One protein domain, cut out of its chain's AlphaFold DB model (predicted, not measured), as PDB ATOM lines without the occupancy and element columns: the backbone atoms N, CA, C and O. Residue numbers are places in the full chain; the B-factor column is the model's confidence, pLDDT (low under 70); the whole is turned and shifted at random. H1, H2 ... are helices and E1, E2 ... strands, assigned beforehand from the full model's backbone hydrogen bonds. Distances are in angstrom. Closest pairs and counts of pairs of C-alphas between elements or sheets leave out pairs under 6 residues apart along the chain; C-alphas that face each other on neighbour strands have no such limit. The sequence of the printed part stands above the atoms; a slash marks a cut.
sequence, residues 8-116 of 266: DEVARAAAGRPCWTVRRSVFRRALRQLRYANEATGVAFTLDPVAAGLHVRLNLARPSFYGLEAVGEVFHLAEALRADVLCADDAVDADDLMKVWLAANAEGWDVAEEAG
ATOM      1  N   ASP A   8     169.829 171.880 122.057       56.94
ATOM      2  CA  ASP A   8     170.713 170.718 121.923       56.94
ATOM      3  C   ASP A   8     172.200 171.082 122.076       56.94
ATOM      4  O   ASP A   8     173.017 170.231 122.426       56.94
ATOM      5  N   GLU A   9     172.590 172.332 121.813       60.19
ATOM      6  CA  GLU A   9     173.941 172.832 122.118       60.19
ATOM      7  C   GLU A   9     174.126 173.017 123.624       60.19
ATOM      8  O   GLU A   9     175.137 172.588 124.173       60.19
ATOM      9  N   VAL A  10     173.104 173.539 124.304       56.25
ATOM     10  CA  VAL A  10     173.087 173.688 125.767       56.25
ATOM     11  C   VAL A  10     173.146 172.323 126.456       56.25
ATOM     12  O   VAL A  10     173.969 172.108 127.342       56.25
ATOM     13  N   ALA A  11     172.306 171.371 126.034       56.00
ATOM     14  CA  ALA A  11     172.285 170.033 126.620       56.00
ATOM     15  C   ALA A  11     173.623 169.296 126.428       56.00
ATOM     16  O   ALA A  11     174.068 168.588 127.327       56.00
ATOM     17  N   ARG A  12     174.293 169.493 125.284       64.75
ATOM     18  CA  ARG A  12     175.631 168.936 125.034       64.75
ATOM     19  C   ARG A  12     176.713 169.587 125.889       64.75
ATOM     20  O   ARG A  12     177.580 168.864 126.366       64.75
ATOM     21  N   ALA A  13     176.647 170.900 126.114       60.06
ATOM     22  CA  ALA A  13     177.563 171.583 127.026       60.06
ATOM     23  C   ALA A  13     177.459 171.034 128.466       60.06
ATOM     24  O   ALA A  13     178.467 170.944 129.159       60.06
ATOM     25  N   ALA A  14     176.268 170.586 128.882       51.97
ATOM     26  CA  ALA A  14     176.019 170.043 130.220       51.97
ATOM     27  C   ALA A  14     176.350 168.539 130.400       51.97
ATOM     28  O   ALA A  14     176.523 168.084 131.526       51.97
ATOM     29  N   ALA A  15     176.438 167.736 129.331       51.19
ATOM     30  CA  ALA A  15     176.379 166.264 129.410       51.19
ATOM     31  C   ALA A  15     177.674 165.524 129.835       51.19
ATOM     32  O   ALA A  15     177.707 164.298 129.779       51.19
ATOM     33  N   GLY A  16     178.746 166.220 130.227       44.75
ATOM     34  CA  GLY A  16     180.085 165.619 130.360       44.75
ATOM     35  C   GLY A  16     180.792 165.808 131.699       44.75
ATOM     36  O   GLY A  16     182.014 165.694 131.719       44.75
ATOM     37  N   ARG A  17     180.090 166.160 132.787       50.72
ATOM     38  CA  ARG A  17     180.762 166.592 134.027       50.72
ATOM     39  C   ARG A  17     180.431 165.722 135.254       50.72
ATOM     40  O   ARG A  17     179.292 165.283 135.392       50.72
ATOM     41  N   PRO A  18     181.422 165.440 136.125       38.44
ATOM     42  CA  PRO A  18     181.359 164.395 137.155       38.44
ATOM     43  C   PRO A  18     180.575 164.750 138.429       38.44
ATOM     44  O   PRO A  18     180.201 163.841 139.164       38.44
ATOM     45  N   CYS A  19     180.206 166.015 138.674       36.25
ATOM     46  CA  CYS A  19     179.339 166.374 139.814       36.25
ATOM     47  C   CYS A  19     177.879 165.875 139.671       36.25
ATOM     48  O   CYS A  19     177.027 166.111 140.527       36.25
ATOM     49  N   TRP A  20     177.578 165.135 138.600       37.19
ATOM     50  CA  TRP A  20     176.235 164.781 138.173       37.19
ATOM     51  C   TRP A  20     175.897 163.324 138.502       37.19
ATOM     52  O   TRP A  20     175.765 162.482 137.620       37.19
ATOM     53  N   THR A  21     175.623 163.038 139.775       32.72
ATOM     54  CA  THR A  21     174.559 162.060 140.087       32.72
ATOM     55  C   THR A  21     173.331 162.817 140.571       32.72
ATOM     56  O   THR A  21     172.780 162.570 141.641       32.72
ATOM     57  N   VAL A  22     172.890 163.777 139.756       35.09
ATOM     58  CA  VAL A  22     171.576 164.373 139.929       35.09
ATOM     59  C   VAL A  22     170.555 163.305 139.562       35.09
ATOM     60  O   VAL A  22     170.421 162.914 138.400       35.09
ATOM     61  N   ARG A  23     169.784 162.833 140.544       32.50
ATOM     62  CA  ARG A  23     168.472 162.261 140.244       32.50
ATOM     63  C   ARG A  23     167.669 163.355 139.532       32.50
ATOM     64  O   ARG A  23     167.084 164.206 140.175       32.50
ATOM     65  N   ARG A  24     167.655 163.325 138.196       32.97
ATOM     66  CA  ARG A  24     166.772 164.122 137.328       32.97
ATOM     67  C   ARG A  24     166.812 165.647 137.565       32.97
ATOM     68  O   ARG A  24     165.773 166.249 137.818       32.97
ATOM     69  N   SER A  25     167.942 166.307 137.309       36.03
ATOM     70  CA  SER A  25     167.902 167.699 136.833       36.03
ATOM     71  C   SER A  25     167.285 167.660 135.442       36.03
ATOM     72  O   SER A  25     167.929 167.402 134.426       36.03
ATOM     73  N   VAL A  26     165.967 167.806 135.390       41.69
ATOM     74  CA  VAL A  26     165.266 167.861 134.119       41.69
ATOM     75  C   VAL A  26     165.418 169.288 133.614       41.69
ATOM     76  O   VAL A  26     164.652 170.162 134.019       41.69
ATOM     77  N   PHE A  27     166.356 169.528 132.693       45.12
ATOM     78  CA  PHE A  27     166.184 170.607 131.719       45.12
ATOM     79  C   PHE A  27     164.876 170.309 130.967       45.12
ATOM     80  O   PHE A  27     164.852 169.645 129.932       45.12
ATOM     81  N   ARG A  28     163.732 170.704 131.539       42.62
ATOM     82  CA  ARG A  28     162.439 170.582 130.871       42.62
ATOM     83  C   ARG A  28     162.405 171.677 129.831       42.62
ATOM     84  O   ARG A  28     162.401 172.856 130.165       42.62
ATOM     85  N   ARG A  29     162.340 171.272 128.566       41.34
ATOM     86  CA  ARG A  29     162.070 172.153 127.433       41.34
ATOM     87  C   ARG A  29     160.653 172.727 127.562       41.34
ATOM     88  O   ARG A  29     159.732 172.278 126.893       41.34
ATOM     89  N   ALA A  30     160.471 173.735 128.410       43.56
ATOM     90  CA  ALA A  30     159.291 174.593 128.415       43.56
ATOM     91  C   ALA A  30     159.505 175.730 127.400       43.56
ATOM     92  O   ALA A  30     159.573 176.894 127.758       43.56
ATOM     93  N   LEU A  31     159.716 175.354 126.134       45.09
ATOM     94  CA  LEU A  31     159.766 176.153 124.896       45.09
ATOM     95  C   LEU A  31     160.511 177.513 124.815       45.09
ATOM     96  O   LEU A  31     160.693 177.950 123.681       45.09
ATOM     97  N   ARG A  32     160.994 178.168 125.884       56.66
ATOM     98  CA  ARG A  32     161.751 179.446 125.817       56.66
ATOM     99  C   ARG A  32     162.757 179.710 126.947       56.66
ATOM    100  O   ARG A  32     163.487 180.684 126.840       56.66
ATOM    101  N   GLN A  33     162.819 178.879 127.987       62.69
ATOM    102  CA  GLN A  33     163.646 179.138 129.169       62.69
ATOM    103  C   GLN A  33     164.365 177.857 129.601       62.69
ATOM    104  O   GLN A  33     163.751 176.785 129.651       62.69
ATOM    105  N   LEU A  34     165.662 177.953 129.890       67.94
ATOM    106  CA  LEU A  34     166.411 176.874 130.535       67.94
ATOM    107  C   LEU A  34     166.295 177.054 132.042       67.94
ATOM    108  O   LEU A  34     166.343 178.177 132.535       67.94
ATOM    109  N   ARG A  35     166.156 175.960 132.785       73.06
ATOM    110  CA  ARG A  35     166.080 176.004 134.244       73.06
ATOM    111  C   ARG A  35     167.098 175.048 134.836       73.06
ATOM    112  O   ARG A  35     167.050 173.854 134.547       73.06
ATOM    113  N   TYR A  36     167.958 175.584 135.688       75.19
ATOM    114  CA  TYR A  36     168.729 174.828 136.656       75.19
ATOM    115  C   TYR A  36     167.923 174.708 137.946       75.19
ATOM    116  O   TYR A  36     167.284 175.664 138.393       75.19
ATOM    117  N   ALA A  37     167.937 173.519 138.531       74.94
ATOM    118  CA  ALA A  37     167.422 173.272 139.863       74.94
ATOM    119  C   ALA A  37     168.223 172.121 140.470       74.94
ATOM    120  O   ALA A  37     168.227 171.016 139.923       74.94
ATOM    121  N   ASN A  38     168.877 172.389 141.592       74.12
ATOM    122  CA  ASN A  38     169.513 171.391 142.428       74.12
ATOM    123  C   ASN A  38     168.633 171.204 143.669       74.12
ATOM    124  O   ASN A  38     168.545 172.076 144.528       74.12
ATOM    125  N   GLU A  39     167.920 170.078 143.733       69.50
ATOM    126  CA  GLU A  39     166.996 169.777 144.836       69.50
ATOM    127  C   GLU A  39     167.725 169.559 146.168       69.50
ATOM    128  O   GLU A  39     167.144 169.812 147.219       69.50
ATOM    129  N   ALA A  40     168.992 169.128 146.137       65.88
ATOM    130  CA  ALA A  40     169.778 168.909 147.350       65.88
ATOM    131  C   ALA A  40     170.166 170.233 148.020       65.88
ATOM    132  O   ALA A  40     170.181 170.325 149.246       65.88
ATOM    133  N   THR A  41     170.452 171.252 147.212       68.12
ATOM    134  CA  THR A  41     170.886 172.578 147.672       68.12
ATOM    135  C   THR A  41     169.765 173.612 147.674       68.12
ATOM    136  O   THR A  41     169.892 174.690 148.244       68.12
ATOM    137  N   GLY A  42     168.640 173.312 147.022       70.06
ATOM    138  CA  GLY A  42     167.553 174.265 146.811       70.06
ATOM    139  C   GLY A  42     167.924 175.427 145.881       70.06
ATOM    140  O   GLY A  42     167.133 176.370 145.752       70.06
ATOM    141  N   VAL A  43     169.098 175.379 145.238       75.81
ATOM    142  CA  VAL A  43     169.546 176.373 144.261       75.81
ATOM    143  C   VAL A  43     168.774 176.172 142.973       75.81
ATOM    144  O   VAL A  43     168.749 175.084 142.398       75.81
ATOM    145  N   ALA A  44     168.166 177.242 142.482       76.62
ATOM    146  CA  ALA A  44     167.552 177.253 141.172       76.62
ATOM    147  C   ALA A  44     167.848 178.573 140.476       76.62
ATOM    148  O   ALA A  44     167.825 179.638 141.096       76.62
ATOM    149  N   PHE A  45     168.080 178.487 139.173       75.75
ATOM    150  CA  PHE A  45     168.167 179.654 138.318       75.75
ATOM    151  C   PHE A  45     167.555 179.373 136.961       75.75
ATOM    152  O   PHE A  45     167.508 178.232 136.491       75.75
ATOM    153  N   THR A  46     167.054 180.424 136.334       77.00
ATOM    154  CA  THR A  46     166.562 180.357 134.966       77.00
ATOM    155  C   THR A  46     167.467 181.140 134.046       77.00
ATOM    156  O   THR A  46     167.984 182.189 134.417       77.00
ATOM    157  N   LEU A  47     167.639 180.623 132.838       72.31
ATOM    158  CA  LEU A  47     168.390 181.276 131.787       72.31
ATOM    159  C   LEU A  47     167.411 181.669 130.699       72.31
ATOM    160  O   LEU A  47     166.800 180.813 130.044       72.31
ATOM    161  N   ASP A  48     167.258 182.974 130.555       75.88
ATOM    162  CA  ASP A  48     166.377 183.600 129.592       75.88
ATOM    163  C   ASP A  48     167.221 184.083 128.407       75.88
ATOM    164  O   ASP A  48     168.024 185.006 128.558       75.88
ATOM    165  N   PRO A  49     167.088 183.474 127.217       65.56
ATOM    166  CA  PRO A  49     167.717 184.013 126.024       65.56
ATOM    167  C   PRO A  49     167.045 185.347 125.678       65.56
ATOM    168  O   PRO A  49     165.845 185.400 125.401       65.56
ATOM    169  N   VAL A  50     167.821 186.426 125.662       67.81
ATOM    170  CA  VAL A  50     167.376 187.753 125.225       67.81
ATOM    171  C   VAL A  50     168.079 188.147 123.926       67.81
ATOM    172  O   VAL A  50     169.052 187.525 123.506       67.81
ATOM    173  N   ALA A  51     167.623 189.223 123.280       58.75
ATOM    174  CA  ALA A  51     168.229 189.706 122.035       58.75
ATOM    175  C   ALA A  51     169.730 190.056 122.174       58.75
ATOM    176  O   ALA A  51     170.468 189.977 121.190       58.75
ATOM    177  N   ALA A  52     170.173 190.432 123.379       60.50
ATOM    178  CA  ALA A  52     171.546 190.837 123.671       60.50
ATOM    179  C   ALA A  52     172.468 189.699 124.165       60.50
ATOM    180  O   ALA A  52     173.681 189.852 124.044       60.50
ATOM    181  N   GLY A  53     171.938 188.568 124.652       65.44
ATOM    182  CA  GLY A  53     172.707 187.553 125.387       65.44
ATOM    183  C   GLY A  53     171.838 186.590 126.214       65.44
ATOM    184  O   GLY A  53     170.699 186.300 125.841       65.44
ATOM    185  N   LEU A  54     172.374 186.088 127.331       66.19
ATOM    186  CA  LEU A  54     171.693 185.182 128.263       66.19
ATOM    187  C   LEU A  54     171.468 185.906 129.593       66.19
ATOM    188  O   LEU A  54     172.418 186.302 130.250       66.19
ATOM    189  N   HIS A  55     170.223 186.084 130.022       72.75
ATOM    190  CA  HIS A  55     169.963 186.595 131.368       72.75
ATOM    191  C   HIS A  55     169.910 185.420 132.331       72.75
ATOM    192  O   HIS A  55     169.169 184.465 132.091       72.75
ATOM    193  N   VAL A  56     170.656 185.501 133.429       71.00
ATOM    194  CA  VAL A  56     170.592 184.510 134.502       71.00
ATOM    195  C   VAL A  56     169.772 185.111 135.634       71.00
ATOM    196  O   VAL A  56     170.146 186.114 136.229       71.00
ATOM    197  N   ARG A  57     168.628 184.503 135.941       72.94
ATOM    198  CA  ARG A  57     167.812 184.879 137.099       72.94
ATOM    199  C   ARG A  57     168.029 183.863 138.201       72.94
ATOM    200  O   ARG A  57     167.591 182.719 138.079       72.94
ATOM    201  N   LEU A  58     168.717 184.289 139.250       71.81
ATOM    202  CA  LEU A  58     169.067 183.474 140.407       71.81
ATOM    203  C   LEU A  58     168.062 183.699 141.533       71.81
ATOM    204  O   LEU A  58     167.548 184.801 141.713       71.81
ATOM    205  N   ASN A  59     167.819 182.659 142.323       71.12
ATOM    206  CA  ASN A  59     167.200 182.820 143.630       71.12
ATOM    207  C   ASN A  59     168.288 183.143 144.666       71.12
ATOM    208  O   ASN A  59     168.927 182.229 145.181       71.12
ATOM    209  N   LEU A  60     168.521 184.434 144.913       66.75
ATOM    210  CA  LEU A  60     169.691 184.934 145.648       66.75
ATOM    211  C   LEU A  60     169.587 184.831 147.187       66.75
ATOM    212  O   LEU A  60     170.595 184.967 147.866       66.75
ATOM    213  N   ALA A  61     168.406 184.557 147.754       64.50
ATOM    214  CA  ALA A  61     168.210 184.442 149.206       64.50
ATOM    215  C   ALA A  61     168.592 183.039 149.721       64.50
ATOM    216  O   ALA A  61     167.723 182.221 150.058       64.50
ATOM    217  N   ARG A  62     169.886 182.703 149.664       72.88
ATOM    218  CA  ARG A  62     170.423 181.369 149.976       72.88
ATOM    219  C   ARG A  62     171.843 181.458 150.558       72.88
ATOM    220  O   ARG A  62     172.584 182.329 150.109       72.88
ATOM    221  N   PRO A  63     172.250 180.500 151.417       69.56
ATOM    222  CA  PRO A  63     173.585 180.438 152.015       69.56
ATOM    223  C   PRO A  63     174.753 180.739 151.076       69.56
ATOM    224  O   PRO A  63     174.714 180.366 149.897       69.56
ATOM    225  N   SER A  64     175.826 181.332 151.603       71.19
ATOM    226  CA  SER A  64     176.963 181.804 150.797       71.19
ATOM    227  C   SER A  64     177.625 180.698 149.978       71.19
ATOM    228  O   SER A  64     177.976 180.891 148.814       71.19
ATOM    229  N   PHE A  65     177.747 179.501 150.552       75.94
ATOM    230  CA  PHE A  65     178.409 178.378 149.898       75.94
ATOM    231  C   PHE A  65     177.644 177.881 148.662       75.94
ATOM    232  O   PHE A  65     178.239 177.284 147.767       75.94
ATOM    233  N   TYR A  66     176.344 178.174 148.554       80.44
ATOM    234  CA  TYR A  66     175.601 177.933 147.320       80.44
ATOM    235  C   TYR A  66     175.988 178.881 146.204       80.44
ATOM    236  O   TYR A  66     175.966 178.467 145.047       80.44
ATOM    237  N   GLY A  67     176.390 180.107 146.535       81.50
ATOM    238  CA  GLY A  67     177.032 181.000 145.582       81.50
ATOM    239  C   GLY A  67     178.287 180.354 144.998       81.50
ATOM    240  O   GLY A  67     178.487 180.403 143.789       81.50
ATOM    241  N   LEU A  68     179.100 179.661 145.809       81.19
ATOM    242  CA  LEU A  68     180.333 179.013 145.326       81.19
ATOM    243  C   LEU A  68     180.074 177.893 144.314       81.19
ATOM    244  O   LEU A  68     180.894 177.667 143.424       81.19
ATOM    245  N   GLU A  69     178.947 177.197 144.436       80.25
ATOM    246  CA  GLU A  69     178.479 176.249 143.423       80.25
ATOM    247  C   GLU A  69     177.881 176.989 142.219       80.25
ATOM    248  O   GLU A  69     178.334 176.829 141.086       80.25
ATOM    249  N   ALA A  70     176.869 177.819 142.468       81.19
ATOM    250  CA  ALA A  70     176.023 178.403 141.438       81.19
ATOM    251  C   ALA A  70     176.782 179.365 140.523       81.19
ATOM    252  O   ALA A  70     176.573 179.333 139.313       81.19
ATOM    253  N   VAL A  71     177.670 180.198 141.072       86.12
ATOM    254  CA  VAL A  71     178.458 181.161 140.290       86.12
ATOM    255  C   VAL A  71     179.346 180.423 139.294       86.12
ATOM    256  O   VAL A  71     179.321 180.740 138.107       86.12
ATOM    257  N   GLY A  72     180.063 179.385 139.734       84.31
ATOM    258  CA  GLY A  72     180.902 178.583 138.841       84.31
ATOM    259  C   GLY A  72     180.106 177.962 137.690       84.31
ATOM    260  O   GLY A  72     180.508 178.067 136.531       84.31
ATOM    261  N   GLU A  73     178.945 177.380 137.992       80.25
ATOM    262  CA  GLU A  73     178.060 176.772 136.990       80.25
ATOM    263  C   GLU A  73     177.494 177.802 136.002       80.25
ATOM    264  O   GLU A  73     177.481 177.577 134.788       80.25
ATOM    265  N   VAL A  74     177.062 178.960 136.506       83.69
ATOM    266  CA  VAL A  74     176.535 180.059 135.688       83.69
ATOM    267  C   VAL A  74     177.591 180.558 134.707       83.69
ATOM    268  O   VAL A  74     177.304 180.658 133.513       83.69
ATOM    269  N   PHE A  75     178.812 180.822 135.176       85.50
ATOM    270  CA  PHE A  75     179.883 181.337 134.322       85.50
ATOM    271  C   PHE A  75     180.417 180.290 133.352       85.50
ATOM    272  O   PHE A  75     180.681 180.617 132.194       85.50
ATOM    273  N   HIS A  76     180.502 179.027 133.767       83.06
ATOM    274  CA  HIS A  76     180.890 177.956 132.859       83.06
ATOM    275  C   HIS A  76     179.895 177.808 131.698       83.06
ATOM    276  O   HIS A  76     180.278 177.662 130.533       83.06
ATOM    277  N   LEU A  77     178.600 177.887 131.999       79.12
ATOM    278  CA  LEU A  77     177.568 177.825 130.978       79.12
ATOM    279  C   LEU A  77     177.553 179.075 130.093       79.12
ATOM    280  O   LEU A  77     177.414 178.957 128.876       79.12
ATOM    281  N   ALA A  78     177.715 180.260 130.680       80.81
ATOM    282  CA  ALA A  78     177.805 181.511 129.937       80.81
ATOM    283  C   ALA A  78     178.973 181.485 128.936       80.81
ATOM    284  O   ALA A  78     178.781 181.816 127.765       80.81
ATOM    285  N   GLU A  79     180.140 180.977 129.346       84.69
ATOM    286  CA  GLU A  79     181.297 180.764 128.471       84.69
ATOM    287  C   GLU A  79     180.965 179.810 127.312       84.69
ATOM    288  O   GLU A  79     181.171 180.151 126.142       84.69
ATOM    289  N   ALA A  80     180.387 178.642 127.614       81.56
ATOM    290  CA  ALA A  80     180.023 177.644 126.607       81.56
ATOM    291  C   ALA A  80     179.032 178.188 125.561       81.56
ATOM    292  O   ALA A  80     179.083 177.811 124.386       81.56
ATOM    293  N   LEU A  81     178.146 179.097 125.976       78.12
ATOM    294  CA  LEU A  81     177.136 179.724 125.121       78.12
ATOM    295  C   LEU A  81     177.586 181.070 124.533       78.12
ATOM    296  O   LEU A  81     176.845 181.653 123.740       78.12
ATOM    297  N   ARG A  82     178.793 181.549 124.876       80.56
ATOM    298  CA  ARG A  82     179.319 182.880 124.518       80.56
ATOM    299  C   ARG A  82     178.346 184.005 124.880       80.56
ATOM    300  O   ARG A  82     178.033 184.857 124.044       80.56
ATOM    301  N   ALA A  83     177.838 183.958 126.102       79.31
ATOM    302  CA  ALA A  83     176.877 184.907 126.630       79.31
ATOM    303  C   ALA A  83     177.453 185.691 127.811       79.31
ATOM    304  O   ALA A  83     178.296 185.183 128.545       79.31
ATOM    305  N   ASP A  84     176.952 186.909 127.999       83.00
ATOM    306  CA  ASP A  84     177.188 187.684 129.214       83.00
ATOM    307  C   ASP A  84     176.298 187.156 130.347       83.00
ATOM    308  O   ASP A  84     175.194 186.673 130.089       83.00
ATOM    309  N   VAL A  85     176.762 187.257 131.593       81.50
ATOM    310  CA  VAL A  85     175.952 186.995 132.789       81.50
ATOM    311  C   VAL A  85     175.411 188.328 133.273       81.50
ATOM    312  O   VAL A  85     176.192 189.219 133.596       81.50
ATOM    313  N   LEU A  86     174.085 188.478 133.312       82.06
ATOM    314  CA  LEU A  86     173.457 189.703 133.807       82.06
ATOM    315  C   LEU A  86     172.815 189.503 135.179       82.06
ATOM    316  O   LEU A  86     172.107 188.516 135.387       82.06
ATOM    317  N   CYS A  87     172.981 190.483 136.063       76.88
ATOM    318  CA  CYS A  87     172.279 190.611 137.332       76.88
ATOM    319  C   CYS A  87     171.605 191.988 137.398       76.88
ATOM    320  O   CYS A  87     172.270 193.001 137.236       76.88
ATOM    321  N   ALA A  88     170.284 192.028 137.617       73.31
ATOM    322  CA  ALA A  88     169.494 193.269 137.576       73.31
ATOM    323  C   ALA A  88     169.718 194.114 136.297       73.31
ATOM    324  O   ALA A  88     169.727 195.336 136.348       73.31
ATOM    325  N   ASP A  89     169.868 193.433 135.154       74.69
ATOM    326  CA  ASP A  89     170.164 193.987 133.820       74.69
ATOM    327  C   ASP A  89     171.598 194.518 133.601       74.69
ATOM    328  O   ASP A  89     171.945 194.845 132.464       74.69
ATOM    329  N   ASP A  90     172.463 194.489 134.619       80.62
ATOM    330  CA  ASP A  90     173.884 194.827 134.495       80.62
ATOM    331  C   ASP A  90     174.743 193.578 134.273       80.62
ATOM    332  O   ASP A  90     174.523 192.533 134.890       80.62
ATOM    333  N   ALA A  91     175.740 193.673 133.389       84.62
ATOM    334  CA  ALA A  91     176.704 192.594 133.191       84.62
ATOM    335  C   ALA A  91     177.630 192.493 134.405       84.62
ATOM    336  O   ALA A  91     178.186 193.500 134.844       84.62
ATOM    337  N   VAL A  92     177.809 191.280 134.917       87.12
ATOM    338  CA  VAL A  92     178.633 191.000 136.095       87.12
ATOM    339  C   VAL A  92     179.673 189.937 135.774       87.12
ATOM    340  O   VAL A  92     179.451 189.075 134.918       87.12
ATOM    341  N   ASP A  93     180.808 189.990 136.465       90.38
ATOM    342  CA  ASP A  93     181.760 188.884 136.517       90.38
ATOM    343  C   ASP A  93     181.476 187.957 137.717       90.38
ATOM    344  O   ASP A  93     180.487 188.121 138.438       90.38
ATOM    345  N   ALA A  94     182.296 186.918 137.882       88.00
ATOM    346  CA  ALA A  94     182.095 185.919 138.928       88.00
ATOM    347  C   ALA A  94     182.240 186.507 140.340       88.00
ATOM    348  O   ALA A  94     181.477 186.140 141.237       88.00
ATOM    349  N   ASP A  95     183.176 187.437 140.526       88.69
ATOM    350  CA  ASP A  95     183.437 188.063 141.820       88.69
ATOM    351  C   ASP A  95     182.299 189.018 142.192       88.69
ATOM    352  O   ASP A  95     181.834 189.026 143.335       88.69
ATOM    353  N   ASP A  96     181.802 189.793 141.231       89.81
ATOM    354  CA  ASP A  96     180.660 190.682 141.426       89.81
ATOM    355  C   ASP A  96     179.368 189.900 141.672       89.81
ATOM    356  O   ASP A  96     178.605 190.246 142.578       89.81
ATOM    357  N   LEU A  97     179.151 188.792 140.956       86.94
ATOM    358  CA  LEU A  97     177.998 187.931 141.210       86.94
ATOM    359  C   LEU A  97     178.043 187.312 142.612       86.94
ATOM    360  O   LEU A  97     177.009 187.226 143.276       86.94
ATOM    361  N   MET A  98     179.230 186.922 143.087       88.19
ATOM    362  CA  MET A  98     179.410 186.438 144.456       88.19
ATOM    363  C   MET A  98     179.059 187.514 145.489       88.19
ATOM    364  O   MET A  98     178.345 187.228 146.448       88.19
ATOM    365  N   LYS A  99     179.497 188.766 145.292       88.06
ATOM    366  CA  LYS A  99     179.147 189.882 146.195       88.06
ATOM    367  C   LYS A  99     177.639 190.104 146.260       88.06
ATOM    368  O   LYS A  99     177.098 190.276 147.350       88.06
ATOM    369  N   VAL A 100     176.961 190.073 145.110       85.94
ATOM    370  CA  VAL A 100     175.496 190.196 145.050       85.94
ATOM    371  C   VAL A 100     174.821 189.045 145.794       85.94
ATOM    372  O   VAL A 100     173.874 189.272 146.544       85.94
ATOM    373  N   TRP A 101     175.324 187.820 145.630       86.69
ATOM    374  CA  TRP A 101     174.804 186.652 146.336       86.69
ATOM    375  C   TRP A 101     174.936 186.794 147.854       86.69
ATOM    376  O   TRP A 101     173.971 186.577 148.580       86.69
ATOM    377  N   LEU A 102     176.114 187.192 148.334       84.19
ATOM    378  CA  LEU A 102     176.371 187.398 149.760       84.19
ATOM    379  C   LEU A 102     175.457 188.476 150.354       84.19
ATOM    380  O   LEU A 102     174.889 188.268 151.424       84.19
ATOM    381  N   ALA A 103     175.269 189.593 149.646       84.44
ATOM    382  CA  ALA A 103     174.375 190.665 150.083       84.44
ATOM    383  C   ALA A 103     172.914 190.197 150.178       84.44
ATOM    384  O   ALA A 103     172.237 190.467 151.166       84.44
ATOM    385  N   ALA A 104     172.442 189.441 149.185       82.62
ATOM    386  CA  ALA A 104     171.087 188.898 149.181       82.62
ATOM    387  C   ALA A 104     170.874 187.779 150.216       82.62
ATOM    388  O   ALA A 104     169.761 187.620 150.717       82.62
ATOM    389  N   ASN A 105     171.916 187.011 150.557       81.56
ATOM    390  CA  ASN A 105     171.870 186.061 151.670       81.56
ATOM    391  C   ASN A 105     171.658 186.790 153.004       81.56
ATOM    392  O   ASN A 105     170.803 186.380 153.782       81.56
ATOM    393  N   ALA A 106     172.384 187.891 153.234       80.94
ATOM    394  CA  ALA A 106     172.229 188.713 154.435       80.94
ATOM    395  C   ALA A 106     170.828 189.347 154.527       80.94
ATOM    396  O   ALA A 106     170.168 189.225 155.550       80.94
ATOM    397  N   GLU A 107     170.318 189.931 153.440       81.50
ATOM    398  CA  GLU A 107     168.946 190.469 153.417       81.50
ATOM    399  C   GLU A 107     167.891 189.368 153.633       81.50
ATOM    400  O   GLU A 107     166.908 189.550 154.352       81.50
ATOM    401  N   GLY A 108     168.100 188.191 153.033       77.50
ATOM    402  CA  GLY A 108     167.232 187.032 153.229       77.50
ATOM    403  C   GLY A 108     167.203 186.544 154.679       77.50
ATOM    404  O   GLY A 108     166.164 186.049 155.121       77.50
ATOM    405  N   TRP A 109     168.310 186.702 155.410       76.00
ATOM    406  CA  TRP A 109     168.400 186.393 156.834       76.00
ATOM    407  C   TRP A 109     167.525 187.329 157.670       76.00
ATOM    408  O   TRP A 109     166.688 186.842 158.429       76.00
ATOM    409  N   ASP A 110     167.641 188.642 157.463       79.69
ATOM    410  CA  ASP A 110     166.852 189.637 158.202       79.69
ATOM    411  C   ASP A 110     165.343 189.369 158.049       79.69
ATOM    412  O   ASP A 110     164.596 189.308 159.027       79.69
ATOM    413  N   VAL A 111     164.895 189.089 156.820       79.88
ATOM    414  CA  VAL A 111     163.489 188.756 156.531       79.88
ATOM    415  C   VAL A 111     163.060 187.436 157.183       79.88
ATOM    416  O   VAL A 111     161.931 187.312 157.666       79.88
ATOM    417  N   ALA A 112     163.928 186.423 157.174       78.19
ATOM    418  CA  ALA A 112     163.661 185.127 157.793       78.19
ATOM    419  C   ALA A 112     163.511 185.231 159.317       78.19
ATOM    420  O   ALA A 112     162.599 184.620 159.884       78.19
ATOM    421  N   GLU A 113     164.384 186.008 159.955       80.00
ATOM    422  CA  GLU A 113     164.366 186.272 161.390       80.00
ATOM    423  C   GLU A 113     163.094 187.032 161.791       80.00
ATOM    424  O   GLU A 113     162.374 186.594 162.691       80.00
ATOM    425  N   GLU A 114     162.734 188.092 161.057       84.12
ATOM    426  CA  GLU A 114     161.483 188.837 161.262       84.12
ATOM    427  C   GLU A 114     160.232 187.957 161.111       84.12
ATOM    428  O   GLU A 114     159.238 188.138 161.820       84.12
ATOM    429  N   ALA A 115     160.272 186.981 160.199       82.12
ATOM    430  CA  ALA A 115     159.183 186.039 159.964       82.12
ATOM    431  C   ALA A 115     159.123 184.887 160.988       82.12
ATOM    432  O   ALA A 115     158.179 184.091 160.944       82.12
ATOM    433  N   GLY A 116     160.105 184.772 161.889       82.19
ATOM    434  CA  GLY A 116     160.202 183.675 162.856       82.19
ATOM    435  C   GLY A 116     160.434 182.312 162.201       82.19
ATOM    436  O   GLY A 116     159.944 181.294 162.693       82.19
TER     437      GLY A 116
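AT A GLANCE: This is residues 8 to 116 of the 266 residues of an uncharacterized protein of Cryptosporangium aurantiacum (UniProt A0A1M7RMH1). A small twisted sheet has one long helix, H2, over one face; a longer helix, H3, packs steeply against H2 and reaches past the sheet, while short H1 sits at the other end of H2. Between H1 and the sheet a long link makes a wide loop, of which residues 15 to 21 stick out. The printed part has 109 residues with three named helices and four named strands, in the order H1 E1 E2 E3 H2 E4 H3. The sheet runs E1 E2 E3 E4, with E1, E2 and E3 antiparallel and E4 meeting E3 only at a point; the class is mixed, helices and strands. The whole is compact, with a radius of gyration of the C-alphas of 14.3 A and spans of 44 by 33 by 25 A.

HOW THE PARTS SIT: H1, residues 8 to 14, touches residues 77 to 81 of H2, residues 64 to 81, opposite ways at a steep tilt of 40 degrees; the closest C-alphas, of Ala 13 and Ala 80, are 6.6 A apart. H1 is not on the sheet. E1, residues 34 to 38, E2, residues 43 to 50, and E3, residues 53 to 58, form a meander, each strand the antiparallel neighbour of the one before, in two hairpins. Between E1 and E2, N 36 and O 45 are 2.8 A apart, within hydrogen-bond range; between E2 and E3, N 48 and O 55 are within range at 2.9 A. H2 is on the sheet over E2 and E3, at a height of 8.5 A; it runs along the strands, at 15 degrees to E3 on the local plane. Edge strand E4, residues 85 to 87, meets E3 only at a point, where C-alphas 55 and 86 face each other at 5.3 A. H3, residues 94 to 114, touches H2, opposite ways at a steep tilt of 40 degrees, with the C-alphas of Ser 64 and Leu 102 closest at 5.7 A. H3 only grazes the sheet, with residues 94 to 101. In H1 and H3 every O i to N i+4 pair is within hydrogen-bond range; in H2, 13 of 14 are.

IN THESE COORDINATES: H1 begins at C-alpha 8, (170.713, 170.718, 121.923). E2 measures 22.3 A from first to last C-alpha, E3 16.0 A and E1 13.5 A. H2 measures 25.8 A, from C-alpha 64 at (176.963, 181.804, 150.797). H3 measures 30.5 A and ends at C-alpha 114, (161.483, 188.837, 161.262).

THE WHOLE: The C-alphas farthest apart, of Glu 9 and Gly 116, are 44.3 A apart. The printed part has no cut. The link from H1 to E1, 19 residues, is long. Mean pLDDT of the printed part is 70.4; 39 residues are under 70, among them residues 8 to 34.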